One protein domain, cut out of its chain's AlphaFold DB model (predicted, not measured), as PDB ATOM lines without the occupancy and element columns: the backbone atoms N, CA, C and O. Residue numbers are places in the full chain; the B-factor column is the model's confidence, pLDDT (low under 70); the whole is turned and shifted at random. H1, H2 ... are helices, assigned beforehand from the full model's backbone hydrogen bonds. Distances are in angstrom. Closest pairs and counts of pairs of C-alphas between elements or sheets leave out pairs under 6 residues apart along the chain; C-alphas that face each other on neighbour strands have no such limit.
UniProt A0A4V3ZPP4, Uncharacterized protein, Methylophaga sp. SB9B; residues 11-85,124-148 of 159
ATOM      1  N   TRP A  11      20.295 -23.594  47.006       96.19
ATOM      2  CA  TRP A  11      19.052 -23.902  46.296       96.19
ATOM      3  C   TRP A  11      17.846 -23.730  47.201       96.19
ATOM      4  O   TRP A  11      16.922 -23.000  46.839       96.19
ATOM      5  N   ALA A  12      17.853 -24.334  48.394       95.00
ATOM      6  CA  ALA A  12      16.766 -24.170  49.355       95.00
ATOM      7  C   ALA A  12      16.507 -22.690  49.673       95.00
ATOM      8  O   ALA A  12      15.349 -22.270  49.741       95.00
ATOM      9  N   THR A  13      17.567 -21.886  49.796       97.00
ATOM     10  CA  THR A  13      17.454 -20.441  50.023       97.00
ATOM     11  C   THR A  13      16.733 -19.737  48.872       97.00
ATOM     12  O   THR A  13      15.771 -19.003  49.106       97.00
ATOM     13  N   LEU A  14      17.150 -19.966  47.624       97.94
ATOM     14  CA  LEU A  14      16.521 -19.332  46.461       97.94
ATOM     15  C   LEU A  14      15.086 -19.820  46.230       97.94
ATOM     16  O   LEU A  14      14.199 -19.012  45.957       97.94
ATOM     17  N   ILE A  15      14.827 -21.118  46.416       97.44
ATOM     18  CA  ILE A  15      13.474 -21.689  46.378       97.44
ATOM     19  C   ILE A  15      12.589 -20.980  47.407       97.44
ATOM     20  O   ILE A  15      11.507 -20.499  47.068       97.44
ATOM     21  N   GLY A  16      13.059 -20.861  48.651       97.81
ATOM     22  CA  GLY A  16      12.342 -20.169  49.720       97.81
ATOM     23  C   GLY A  16      11.996 -18.726  49.352       97.81
ATOM     24  O   GLY A  16      10.839 -18.323  49.481       97.81
ATOM     25  N   ARG A  17      12.965 -17.974  48.818       98.38
ATOM     26  CA  ARG A  17      12.774 -16.593  48.338       98.38
ATOM     27  C   ARG A  17      11.684 -16.493  47.271       98.38
ATOM     28  O   ARG A  17      10.767 -15.685  47.415       98.38
ATOM     29  N   VAL A  18      11.713 -17.369  46.261       98.31
ATOM     30  CA  VAL A  18      10.667 -17.434  45.222       98.31
ATOM     31  C   VAL A  18       9.291 -17.650  45.855       98.31
ATOM     32  O   VAL A  18       8.349 -16.918  45.549       98.31
ATOM     33  N   PHE A  19       9.144 -18.622  46.758       98.06
ATOM     34  CA  PHE A  19       7.846 -18.912  47.378       98.06
ATOM     35  C   PHE A  19       7.343 -17.789  48.290       98.06
ATOM     36  O   PHE A  19       6.143 -17.511  48.287       98.06
ATOM     37  N   ILE A  20       8.230 -17.111  49.021       98.44
ATOM     38  CA  ILE A  20       7.875 -15.938  49.832       98.44
ATOM     39  C   ILE A  20       7.374 -14.804  48.930       98.44
ATOM     40  O   ILE A  20       6.300 -14.249  49.184       98.44
ATOM     41  N   ALA A  21       8.095 -14.504  47.847       98.25
ATOM     42  CA  ALA A  21       7.698 -13.481  46.885       98.25
ATOM     43  C   ALA A  21       6.331 -13.797  46.251       98.25
ATOM     44  O   ALA A  21       5.435 -12.953  46.245       98.25
ATOM     45  N   PHE A  22       6.111 -15.042  45.812       97.69
ATOM     46  CA  PHE A  22       4.804 -15.466  45.303       97.69
ATOM     47  C   PHE A  22       3.704 -15.418  46.363       97.69
ATOM     48  O   PHE A  22       2.584 -15.038  46.036       97.69
ATOM     49  N   GLY A  23       4.001 -15.734  47.625       97.38
ATOM     50  CA  GLY A  23       3.059 -15.559  48.729       97.38
ATOM     51  C   GLY A  23       2.598 -14.105  48.874       97.38
ATOM     52  O   GLY A  23       1.407 -13.850  49.068       97.38
ATOM     53  N   SER A  24       3.514 -13.147  48.699       97.62
ATOM     54  CA  SER A  24       3.185 -11.717  48.668       97.62
ATOM     55  C   SER A  24       2.286 -11.363  47.478       97.62
ATOM     56  O   SER A  24       1.216 -10.783  47.671       97.62
ATOM     57  N   ILE A  25       2.651 -11.788  46.263       97.44
ATOM     58  CA  ILE A  25       1.859 -11.559  45.038       97.44
ATOM     59  C   ILE A  25       0.444 -12.136  45.181       97.44
ATOM     60  O   ILE A  25      -0.546 -11.474  44.853       97.44
ATOM     61  N   GLU A  26       0.323 -13.361  45.702       96.56
ATOM     62  CA  GLU A  26      -0.966 -14.014  45.935       96.56
ATOM     63  C   GLU A  26      -1.830 -13.233  46.920       96.56
ATOM     64  O   GLU A  26      -3.010 -12.998  46.644       96.56
ATOM     65  N   ARG A  27      -1.240 -12.794  48.036       95.69
ATOM     66  CA  ARG A  27      -1.930 -11.978  49.034       95.69
ATOM     67  C   ARG A  27      -2.412 -10.660  48.436       95.69
ATOM     68  O   ARG A  27      -3.574 -10.319  48.624       95.69
ATOM     69  N   GLN A  28      -1.563  -9.937  47.708       95.50
ATOM     70  CA  GLN A  28      -1.963  -8.655  47.119       95.50
ATOM     71  C   GLN A  28      -3.060  -8.829  46.073       95.50
ATOM     72  O   GLN A  28      -4.027  -8.071  46.066       95.50
ATOM     73  N   THR A  29      -2.979  -9.875  45.249       95.44
ATOM     74  CA  THR A  29      -4.046 -10.205  44.294       95.44
ATOM     75  C   THR A  29      -5.374 -10.455  45.021       95.44
ATOM     76  O   THR A  29      -6.414  -9.942  44.616       95.44
ATOM     77  N   HIS A  30      -5.340 -11.216  46.120       94.19
ATOM     78  CA  HIS A  30      -6.511 -11.523  46.943       94.19
ATOM     79  C   HIS A  30      -7.135 -10.258  47.547       94.19
ATOM     80  O   HIS A  30      -8.324 -10.008  47.362       94.19
ATOM     81  N   GLU A  31      -6.329  -9.429  48.212       92.75
ATOM     82  CA  GLU A  31      -6.799  -8.194  48.850       92.75
ATOM     83  C   GLU A  31      -7.334  -7.176  47.834       92.75
ATOM     84  O   GLU A  31      -8.323  -6.496  48.106       92.75
ATOM     85  N   SER A  32      -6.735  -7.101  46.643       93.06
ATOM     86  CA  SER A  32      -7.198  -6.205  45.575       93.06
ATOM     87  C   SER A  32      -8.572  -6.621  45.057       93.06
ATOM     88  O   SER A  32      -9.488  -5.804  45.004       93.06
ATOM     89  N   LEU A  33      -8.754  -7.913  44.762       93.94
ATOM     90  CA  LEU A  33     -10.052  -8.449  44.351       93.94
ATOM     91  C   LEU A  33     -11.105  -8.290  45.448       93.94
ATOM     92  O   LEU A  33     -12.234  -7.925  45.149       93.94
ATOM     93  N   LYS A  34     -10.740  -8.517  46.713       92.81
ATOM     94  CA  LYS A  34     -11.644  -8.321  47.853       92.81
ATOM     95  C   LYS A  34     -12.116  -6.873  47.978       92.81
ATOM     96  O   LYS A  34     -13.252  -6.644  48.367       92.81
ATOM     97  N   LYS A  35     -11.233  -5.911  47.693       90.50
ATOM     98  CA  LYS A  35     -11.535  -4.479  47.782       90.50
ATOM     99  C   LYS A  35     -12.383  -3.987  46.608       90.50
ATOM    100  O   LYS A  35     -13.215  -3.109  46.804       90.50
ATOM    101  N   TRP A  36     -12.120  -4.481  45.402       91.62
ATOM    102  CA  TRP A  36     -12.702  -3.928  44.174       91.62
ATOM    103  C   TRP A  36     -13.901  -4.703  43.633       91.62
ATOM    104  O   TRP A  36     -14.643  -4.165  42.815       91.62
ATOM    105  N   LEU A  37     -14.102  -5.952  44.055       91.25
ATOM    106  CA  LEU A  37     -15.317  -6.697  43.742       91.25
ATOM    107  C   LEU A  37     -16.385  -6.463  44.802       91.25
ATOM    108  O   LEU A  37     -16.092  -6.265  45.980       91.25
ATOM    109  N   GLU A  38     -17.640  -6.574  44.384       87.06
ATOM    110  CA  GLU A  38     -18.770  -6.597  45.304       87.06
ATOM    111  C   GLU A  38     -18.673  -7.788  46.268       87.06
ATOM    112  O   GLU A  38     -18.244  -8.891  45.902       87.06
ATOM    113  N   GLU A  39     -19.139  -7.583  47.501       86.25
ATOM    114  CA  GLU A  39     -19.072  -8.576  48.578       86.25
ATOM    115  C   GLU A  39     -19.774  -9.894  48.218       86.25
ATOM    116  O   GLU A  39     -19.360 -10.960  48.666       86.25
ATOM    117  N   GLN A  40     -20.793  -9.842  47.357       87.69
ATOM    118  CA  GLN A  40     -21.511 -11.028  46.883       87.69
ATOM    119  C   GLN A  40     -20.715 -11.825  45.840       87.69
ATOM    120  O   GLN A  40     -20.872 -13.038  45.746       87.69
ATOM    121  N   VAL A  41     -19.832 -11.178  45.073       90.06
ATOM    122  CA  VAL A  41     -19.061 -11.814  43.989       90.06
ATOM    123  C   VAL A  41     -17.783 -12.451  44.529       90.06
ATOM    124  O   VAL A  41     -17.416 -13.564  44.143       90.06
ATOM    125  N   TYR A  42     -17.110 -11.770  45.456       92.50
ATOM    126  CA  TYR A  42     -15.814 -12.193  45.976       92.50
ATOM    127  C   TYR A  42     -15.757 -13.648  46.516       92.50
ATOM    128  O   TYR A  42     -14.804 -14.374  46.193       92.50
ATOM    129  N   PRO A  43     -16.759 -14.148  47.274       93.56
ATOM    130  CA  PRO A  43     -16.792 -15.525  47.766       93.56
ATOM    131  C   PRO A  43     -16.695 -16.591  46.671       93.56
ATOM    132  O   PRO A  43     -16.157 -17.669  46.933       93.56
ATOM    133  N   HIS A  44     -17.164 -16.291  45.457       91.75
ATOM    134  CA  HIS A  44     -17.149 -17.215  44.324       91.75
ATOM    135  C   HIS A  44     -15.796 -17.269  43.605       91.75
ATOM    136  O   HIS A  44     -15.507 -18.245  42.915       91.75
ATOM    137  N   VAL A  45     -14.940 -16.256  43.786       92.31
ATOM    138  CA  VAL A  45     -13.653 -16.149  43.077       92.31
ATOM    139  C   VAL A  45     -12.437 -16.363  43.981       92.31
ATOM    140  O   VAL A  45     -11.349 -16.667  43.491       92.31
ATOM    141  N   LYS A  46     -12.594 -16.282  45.311       91.19
ATOM    142  CA  LYS A  46     -11.477 -16.391  46.273       91.19
ATOM    143  C   LYS A  46     -10.685 -17.705  46.185       91.19
ATOM    144  O   LYS A  46      -9.498 -17.726  46.507       91.19
ATOM    145  N   HIS A  47     -11.319 -18.786  45.727       92.31
ATOM    146  CA  HIS A  47     -10.711 -20.117  45.584       92.31
ATOM    147  C   HIS A  47     -10.122 -20.395  44.194       92.31
ATOM    148  O   HIS A  47      -9.565 -21.469  43.971       92.31
ATOM    149  N   MET A  48     -10.228 -19.451  43.255       94.44
ATOM    150  CA  MET A  48      -9.628 -19.594  41.929       94.44
ATOM    151  C   MET A  48      -8.104 -19.695  42.014       94.44
ATOM    152  O   MET A  48      -7.480 -19.173  42.943       94.44
ATOM    153  N   LYS A  49      -7.486 -20.327  41.010       92.75
ATOM    154  CA  LYS A  49      -6.022 -20.376  40.884       92.75
ATOM    155  C   LYS A  49      -5.469 -18.960  40.699       92.75
ATOM    156  O   LYS A  49      -6.136 -18.112  40.109       92.75
ATOM    157  N   LEU A  50      -4.229 -18.717  41.135       92.06
ATOM    158  CA  LEU A  50      -3.587 -17.398  41.024       92.06
ATOM    159  C   LEU A  50      -3.691 -16.803  39.612       92.06
ATOM    160  O   LEU A  50      -4.062 -15.647  39.480       92.06
ATOM    161  N   SER A  51      -3.433 -17.591  38.565       93.56
ATOM    162  CA  SER A  51      -3.522 -17.112  37.178       93.56
ATOM    163  C   SER A  51      -4.912 -16.587  36.812       93.56
ATOM    164  O   SER A  51      -5.017 -15.546  36.179       93.56
ATOM    165  N   GLN A  52      -5.970 -17.272  37.251       95.50
ATOM    166  CA  GLN A  52      -7.356 -16.861  37.016       95.50
ATOM    167  C   GLN A  52      -7.698 -15.594  37.808       95.50
ATOM    168  O   GLN A  52      -8.373 -14.709  37.296       95.50
ATOM    169  N   ARG A  53      -7.199 -15.487  39.047       95.75
ATOM    170  CA  ARG A  53      -7.353 -14.275  39.862       95.75
ATOM    171  C   ARG A  53      -6.629 -13.080  39.243       95.75
ATOM    172  O   ARG A  53      -7.174 -11.987  39.264       95.75
ATOM    173  N   ILE A  54      -5.437 -13.289  38.686       96.44
ATOM    174  CA  ILE A  54      -4.687 -12.260  37.960       96.44
ATOM    175  C   ILE A  54      -5.472 -11.785  36.735       96.44
ATOM    176  O   ILE A  54      -5.619 -10.581  36.558       96.44
ATOM    177  N   ASP A  55      -6.008 -12.705  35.929       96.75
ATOM    178  CA  ASP A  55      -6.797 -12.347  34.743       96.75
ATOM    179  C   ASP A  55      -8.023 -11.506  35.131       96.75
ATOM    180  O   ASP A  55      -8.243 -10.429  34.581       96.75
ATOM    181  N   LEU A  56      -8.752 -11.931  36.168       96.44
ATOM    182  CA  LEU A  56      -9.870 -11.159  36.707       96.44
ATOM    183  C   LEU A  56      -9.430  -9.789  37.241       96.44
ATOM    184  O   LEU A  56     -10.112  -8.796  37.018       96.44
ATOM    185  N   LEU A  57      -8.298  -9.716  37.943       96.00
ATOM    186  CA  LEU A  57      -7.790  -8.464  38.500       96.00
ATOM    187  C   LEU A  57      -7.420  -7.459  37.403       96.00
ATOM    188  O   LEU A  57      -7.703  -6.274  37.559       96.00
ATOM    189  N   ILE A  58      -6.846  -7.929  36.290       97.00
ATOM    190  CA  ILE A  58      -6.569  -7.109  35.101       97.00
ATOM    191  C   ILE A  58      -7.871  -6.521  34.541       97.00
ATOM    192  O   ILE A  58      -7.929  -5.331  34.234       97.00
ATOM    193  N   ASP A  59      -8.928  -7.325  34.432       96.38
ATOM    194  CA  ASP A  59     -10.221  -6.849  33.932       96.38
ATOM    195  C   ASP A  59     -10.894  -5.866  34.898       96.38
ATOM    196  O   ASP A  59     -11.541  -4.909  34.469       96.38
ATOM    197  N   VAL A  60     -10.736  -6.086  36.207       94.50
ATOM    198  CA  VAL A  60     -11.284  -5.216  37.253       94.50
ATOM    199  C   VAL A  60     -10.564  -3.872  37.285       94.50
ATOM    200  O   VAL A  60     -11.242  -2.849  37.311       94.50
ATOM    201  N   VAL A  61      -9.224  -3.851  37.267       94.31
ATOM    202  CA  VAL A  61      -8.445  -2.605  37.381       94.31
ATOM    203  C   VAL A  61      -8.655  -1.687  36.176       94.31
ATOM    204  O   VAL A  61      -8.785  -0.481  36.349       94.31
ATOM    205  N   LYS A  62      -8.815  -2.250  34.972       94.06
ATOM    206  CA  LYS A  62      -9.115  -1.492  33.742       94.06
ATOM    207  C   LYS A  62     -10.473  -0.787  33.751       94.06
ATOM    208  O   LYS A  62     -10.702   0.090  32.928       94.06
ATOM    209  N   LYS A  63     -11.390  -1.203  34.627       91.38
ATOM    210  CA  LYS A  63     -12.707  -0.573  34.797       91.38
ATOM    211  C   LYS A  63     -12.727   0.462  35.920       91.38
ATOM    212  O   LYS A  63     -13.761   1.091  36.129       91.38
ATOM    213  N   GLN A  64     -11.633   0.600  36.665       88.25
ATOM    214  CA  GLN A  64     -11.524   1.604  37.714       88.25
ATOM    215  C   GLN A  64     -11.216   2.970  37.104       88.25
ATOM    216  O   GLN A  64     -10.649   3.070  36.020       88.25
ATOM    217  N   ASN A  65     -11.566   4.025  37.833       89.94
ATOM    218  CA  ASN A  65     -11.277   5.402  37.446       89.94
ATOM    219  C   ASN A  65      -9.912   5.851  38.003       89.94
ATOM    220  O   ASN A  65      -9.848   6.804  38.775       89.94
ATOM    221  N   PHE A  66      -8.860   5.099  37.674       92.25
ATOM    222  CA  PHE A  66      -7.470   5.411  38.023       92.25
ATOM    223  C   PHE A  66      -6.725   5.999  36.822       92.25
ATOM    224  O   PHE A  66      -7.157   5.846  35.677       92.25
ATOM    225  N   GLU A  67      -5.588   6.637  37.078       94.00
ATOM    226  CA  GLU A  67      -4.695   7.150  36.043       94.00
ATOM    227  C   GLU A  67      -4.232   6.018  35.112       94.00
ATOM    228  O   GLU A  67      -3.739   4.974  35.558       94.00
ATOM    229  N   GLN A  68      -4.364   6.229  33.798       94.25
ATOM    230  CA  GLN A  68      -4.129   5.182  32.798       94.25
ATOM    231  C   GLN A  68      -2.694   4.643  32.845       94.25
ATOM    232  O   GLN A  68      -2.487   3.440  32.715       94.25
ATOM    233  N   GLU A  69      -1.706   5.504  33.100       95.31
ATOM    234  CA  GLU A  69      -0.302   5.099  33.244       95.31
ATOM    235  C   GLU A  69      -0.111   4.099  34.399       95.31
ATOM    236  O   GLU A  69       0.612   3.107  34.269       95.31
ATOM    237  N   ASN A  70      -0.808   4.313  35.519       94.56
ATOM    238  CA  ASN A  70      -0.733   3.426  36.677       94.56
ATOM    239  C   ASN A  70      -1.476   2.110  36.424       94.56
ATOM    240  O   ASN A  70      -0.981   1.052  36.823       94.56
ATOM    241  N   ILE A  71      -2.606   2.148  35.707       95.94
ATOM    242  CA  ILE A  71      -3.296   0.941  35.225       95.94
ATOM    243  C   ILE A  71      -2.364   0.122  34.328       95.94
ATOM    244  O   ILE A  71      -2.188  -1.074  34.566       95.94
ATOM    245  N   ASP A  72      -1.745   0.745  33.328       97.00
ATOM    246  CA  ASP A  72      -0.907   0.060  32.343       97.00
ATOM    247  C   ASP A  72       0.329  -0.571  32.991       97.00
ATOM    248  O   ASP A  72       0.616  -1.749  32.756       97.00
ATOM    249  N   SER A  73       1.011   0.172  33.870       97.06
ATOM    250  CA  SER A  73       2.142  -0.349  34.642       97.06
ATOM    251  C   SER A  73       1.727  -1.553  35.491       97.06
ATOM    252  O   SER A  73       2.382  -2.594  35.451       97.06
ATOM    253  N   PHE A  74       0.612  -1.456  36.219       97.00
ATOM    254  CA  PHE A  74       0.148  -2.544  37.078       97.00
ATOM    255  C   PHE A  74      -0.278  -3.782  36.277       97.00
ATOM    256  O   PHE A  74       0.026  -4.914  36.655       97.00
ATOM    257  N   VAL A  75      -0.946  -3.595  35.136       97.62
ATOM    258  CA  VAL A  75      -1.333  -4.693  34.237       97.62
ATOM    259  C   VAL A  75      -0.103  -5.388  33.646       97.62
ATOM    260  O   VAL A  75      -0.100  -6.620  33.520       97.62
ATOM    261  N   ALA A  76       0.951  -4.639  33.313       98.00
ATOM    262  CA  ALA A  76       2.213  -5.209  32.850       98.00
ATOM    263  C   ALA A  76       2.860  -6.091  33.932       98.00
ATOM    264  O   ALA A  76       3.230  -7.237  33.651       98.00
ATOM    265  N   ASP A  77       2.904  -5.617  35.179       98.25
ATOM    266  CA  ASP A  77       3.407  -6.385  36.321       98.25
ATOM    267  C   ASP A  77       2.574  -7.656  36.569       98.25
ATOM    268  O   ASP A  77       3.112  -8.764  36.667       98.25
ATOM    269  N   LEU A  78       1.243  -7.556  36.567       97.50
ATOM    270  CA  LEU A  78       0.352  -8.716  36.698       97.50
ATOM    271  C   LEU A  78       0.571  -9.753  35.582       97.50
ATOM    272  O   LEU A  78       0.605 -10.966  35.829       97.50
ATOM    273  N   THR A  79       0.793  -9.293  34.352       97.06
ATOM    274  CA  THR A  79       1.096 -10.166  33.207       97.06
ATOM    275  C   THR A  79       2.453 -10.859  33.373       97.06
ATOM    276  O   THR A  79       2.585 -12.065  33.115       97.06
ATOM    277  N   LYS A  80       3.460 -10.138  33.882       97.31
ATOM    278  CA  LYS A  80       4.766 -10.708  34.242       97.31
ATOM    279  C   LYS A  80       4.612 -11.765  35.340       97.31
ATOM    280  O   LYS A  80       5.181 -12.850  35.212       97.31
ATOM    281  N   ALA A  81       3.764 -11.530  36.344       96.75
ATOM    282  CA  ALA A  81       3.535 -12.465  37.452       96.75
ATOM    283  C   ALA A  81       2.976 -13.799  36.957       96.75
ATOM    284  O   ALA A  81       3.435 -14.868  37.363       96.75
ATOM    285  N   LYS A  82       2.036 -13.751  36.010       94.75
ATOM    286  CA  LYS A  82       1.472 -14.945  35.368       94.75
ATOM    287  C   LYS A  82       2.522 -15.735  34.579       94.75
ATOM    288  O   LYS A  82       2.469 -16.966  34.548       94.75
ATOM    289  N   THR A  83       3.496 -15.054  33.978       94.19
ATOM    290  CA  THR A  83       4.618 -15.700  33.278       94.19
ATOM    291  C   THR A  83       5.581 -16.360  34.263       94.19
ATOM    292  O   THR A  83       5.888 -17.544  34.112       94.19
ATOM    293  N   LEU A  84       5.993 -15.649  35.318       95.75
ATOM    294  CA  LEU A  84       6.881 -16.193  36.350       95.75
ATOM    295  C   LEU A  84       6.231 -17.349  37.128       95.75
ATOM    296  O   LEU A  84       6.917 -18.301  37.497       95.75
ATOM    297  N   ALA A  85       4.905 -17.335  37.311       94.12
ATOM    298  CA  ALA A  85       4.174 -18.418  37.972       94.12
ATOM    299  C   ALA A  85       4.369 -19.773  37.270       94.12
ATOM    300  O   ALA A  85       4.409 -20.812  37.928       94.12
ATOM    301  N   HIS A 124      21.584 -20.553  38.110       95.69
ATOM    302  CA  HIS A 124      21.544 -19.156  37.678       95.69
ATOM    303  C   HIS A 124      20.137 -18.728  37.213       95.69
ATOM    304  O   HIS A 124      19.715 -17.590  37.423       95.69
ATOM    305  N   GLU A 125      19.364 -19.650  36.631       96.75
ATOM    306  CA  GLU A 125      17.977 -19.398  36.237       96.75
ATOM    307  C   GLU A 125      17.053 -19.270  37.450       96.75
ATOM    308  O   GLU A 125      16.144 -18.431  37.458       96.75
ATOM    309  N   LEU A 126      17.286 -20.088  38.481       97.50
ATOM    310  CA  LEU A 126      16.583 -19.990  39.754       97.50
ATOM    311  C   LEU A 126      16.919 -18.675  40.473       97.50
ATOM    312  O   LEU A 126      16.018 -18.026  41.006       97.50
ATOM    313  N   GLU A 127      18.183 -18.249  40.455       98.12
ATOM    314  CA  GLU A 127      18.612 -16.959  41.006       98.12
ATOM    315  C   GLU A 127      17.915 -15.790  40.297       98.12
ATOM    316  O   GLU A 127      17.285 -14.952  40.950       98.12
ATOM    317  N   ALA A 128      17.934 -15.780  38.961       98.12
ATOM    318  CA  ALA A 128      17.250 -14.766  38.164       98.12
ATOM    319  C   ALA A 128      15.735 -14.746  38.428       98.12
ATOM    320  O   ALA A 128      15.119 -13.676  38.484       98.12
ATOM    321  N   LEU A 129      15.119 -15.918  38.621       98.00
ATOM    322  CA  LEU A 129      13.711 -16.020  38.987       98.00
ATOM    323  C   LEU A 129      13.440 -15.467  40.390       98.00
ATOM    324  O   LEU A 129      12.427 -14.788  40.562       98.00
ATOM    325  N   ALA A 130      14.299 -15.748  41.371       98.31
ATOM    326  CA  ALA A 130      14.157 -15.236  42.733       98.31
ATOM    327  C   ALA A 130      14.169 -13.705  42.739       98.31
ATOM    328  O   ALA A 130      13.208 -13.099  43.210       98.31
ATOM    329  N   ILE A 131      15.182 -13.098  42.111       98.44
ATOM    330  CA  ILE A 131      15.303 -11.638  41.965       98.44
ATOM    331  C   ILE A 131      14.065 -11.071  41.261       98.44
ATOM    332  O   ILE A 131      13.372 -10.212  41.804       98.44
ATOM    333  N   SER A 132      13.712 -11.625  40.096       98.19
ATOM    334  CA  SER A 132      12.567 -11.148  39.310       98.19
ATOM    335  C   SER A 132      11.236 -11.255  40.058       98.19
ATOM    336  O   SER A 132      10.332 -10.458  39.813       98.19
ATOM    337  N   SER A 133      11.078 -12.264  40.919       98.31
ATOM    338  CA  SER A 133       9.851 -12.473  41.695       98.31
ATOM    339  C   SER A 133       9.755 -11.490  42.860       98.31
ATOM    340  O   SER A 133       8.667 -10.986  43.130       98.31
ATOM    341  N   GLU A 134      10.869 -11.206  43.535       98.50
ATOM    342  CA  GLU A 134      10.938 -10.233  44.630       98.50
ATOM    343  C   GLU A 134      10.701  -8.805  44.135       98.50
ATOM    344  O   GLU A 134       9.845  -8.109  44.683       98.50
ATOM    345  N   GLU A 135      11.383  -8.401  43.061       98.38
ATOM    346  CA  GLU A 135      11.159  -7.109  42.401       98.38
ATOM    347  C   GLU A 135       9.692  -6.946  42.012       98.38
ATOM    348  O   GLU A 135       9.060  -5.937  42.310       98.38
ATOM    349  N   LEU A 136       9.113  -7.980  41.400       98.25
ATOM    350  CA  LEU A 136       7.728  -7.940  40.965       98.25
ATOM    351  C   LEU A 136       6.737  -7.869  42.131       98.25
ATOM    352  O   LEU A 136       5.715  -7.189  42.034       98.25
ATOM    353  N   ALA A 137       7.024  -8.557  43.236       98.19
ATOM    354  CA  ALA A 137       6.230  -8.427  44.450       98.19
ATOM    355  C   ALA A 137       6.270  -6.984  44.981       98.19
ATOM    356  O   ALA A 137       5.224  -6.471  45.382       98.19
ATOM    357  N   GLY A 138       7.436  -6.330  44.931       97.94
ATOM    358  CA  GLY A 138       7.596  -4.905  45.230       97.94
ATOM    359  C   GLY A 138       6.751  -4.022  44.312       97.94
ATOM    360  O   GLY A 138       5.888  -3.293  44.797       97.94
ATOM    361  N   ASN A 139       6.892  -4.176  42.995       97.94
ATOM    362  CA  ASN A 139       6.145  -3.389  42.007       97.94
ATOM    363  C   ASN A 139       4.622  -3.502  42.179       97.94
ATOM    364  O   ASN A 139       3.905  -2.507  42.095       97.94
ATOM    365  N   ILE A 140       4.109  -4.706  42.457       97.00
ATOM    366  CA  ILE A 140       2.674  -4.920  42.687       97.00
ATOM    367  C   ILE A 140       2.207  -4.185  43.954       97.00
ATOM    368  O   ILE A 140       1.123  -3.599  43.960       97.00
ATOM    369  N   ILE A 141       3.007  -4.186  45.025       95.88
ATOM    370  CA  ILE A 141       2.706  -3.421  46.246       95.88
ATOM    371  C   ILE A 141       2.708  -1.915  45.952       95.88
ATOM    372  O   ILE A 141       1.800  -1.202  46.393       95.88
ATOM    373  N   ASP A 142       3.684  -1.441  45.186       95.62
ATOM    374  CA  ASP A 142       3.807  -0.031  44.819       95.62
ATOM    375  C   ASP A 142       2.635   0.421  43.944       95.62
ATOM    376  O   ASP A 142       2.010   1.442  44.236       95.62
ATOM    377  N   GLY A 143       2.250  -0.369  42.939       94.44
ATOM    378  CA  GLY A 143       1.070  -0.112  42.109       94.44
ATOM    379  C   GLY A 143      -0.211  -0.011  42.938       94.44
ATOM    380  O   GLY A 143      -0.972   0.948  42.810       94.44
ATOM    381  N   MET A 144      -0.406  -0.927  43.891       91.62
ATOM    382  CA  MET A 144      -1.542  -0.856  44.817       91.62
ATOM    383  C   MET A 144      -1.505   0.372  45.728       91.62
ATOM    384  O   MET A 144      -2.558   0.895  46.106       91.62
ATOM    385  N   THR A 145      -0.314   0.835  46.096       91.81
ATOM    386  CA  THR A 145      -0.136   2.054  46.887       91.81
ATOM    387  C   THR A 145      -0.510   3.289  46.072       91.81
ATOM    388  O   THR A 145      -1.244   4.134  46.579       91.81
ATOM    389  N   LYS A 146      -0.114   3.358  44.795       92.69
ATOM    390  CA  LYS A 146      -0.508   4.444  43.881       92.69
ATOM    391  C   LYS A 146      -2.027   4.554  43.745       92.69
ATOM    392  O   LYS A 146      -2.577   5.615  44.018       92.69
ATOM    393  N   PHE A 147      -2.725   3.443  43.495       91.62
ATOM    394  CA  PHE A 147      -4.194   3.446  43.421       91.62
ATOM    395  C   PHE A 147      -4.868   3.880  44.725       91.62
ATOM    396  O   PHE A 147      -5.924   4.510  44.718       91.62
ATOM    397  N   ARG A 148      -4.279   3.536  45.879       87.75
ATOM    398  CA  ARG A 148      -4.785   4.023  47.168       87.75
ATOM    399  C   ARG A 148      -4.643   5.532  47.289       87.75
ATOM    400  O   ARG A 148      -5.557   6.131  47.834       87.75
TER     401      ARG A 148
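Overview. This is residues 11 to 85 and 124 to 148 of the 159 residues of an uncharacterized protein of Methylophaga sp. SB9B (UniProt A0A4V3ZPP4). Two long helices, H1 and H5, lie side by side, and the helical hairpin of H3 and H4 packs on them, making a four-helix bundle; short H2 lies off to one side. The printed part has 100 residues with five named helices, H1 to H5 in order: all helix. It is compact, radius of gyration of the C-alphas 13.8 A, spanning 42 by 30 by 19 A.

Arrangement. H1, residues 11 to 36, touches H5, residues 124 to 148, at a shallow tilt of 23 degrees, the same way; their closest C-alphas, of Val 18 and Ala 130, are 4.8 A apart. H1 touches H3, residues 50 to 61, with residues 26 to 36 alone; the closest C-alphas, of Leu 33 and Leu 57, are 6.3 A apart. H4, residues 68 to 85, touches H5, closest at C-alphas 74 and 143, 5.7 A. H2, residues 42 to 45, is apart from H4 and H5. In H1, H3, H4 and H5 every O i to N i+4 pair is within hydrogen-bond range; H2 is too short for one.

Along the chain. H1, 37.6 A long, begins at C-alpha 11 (19.052, -23.902, 46.296); H5, 36.3 A, ends at C-alpha 148 (-4.785, 4.023, 47.168).

Size, cuts and confidence. Residues 86 to 123 are not printed; C-alphas 85 and 124 are 17.4 A apart. No printed residue is under pLDDT 70.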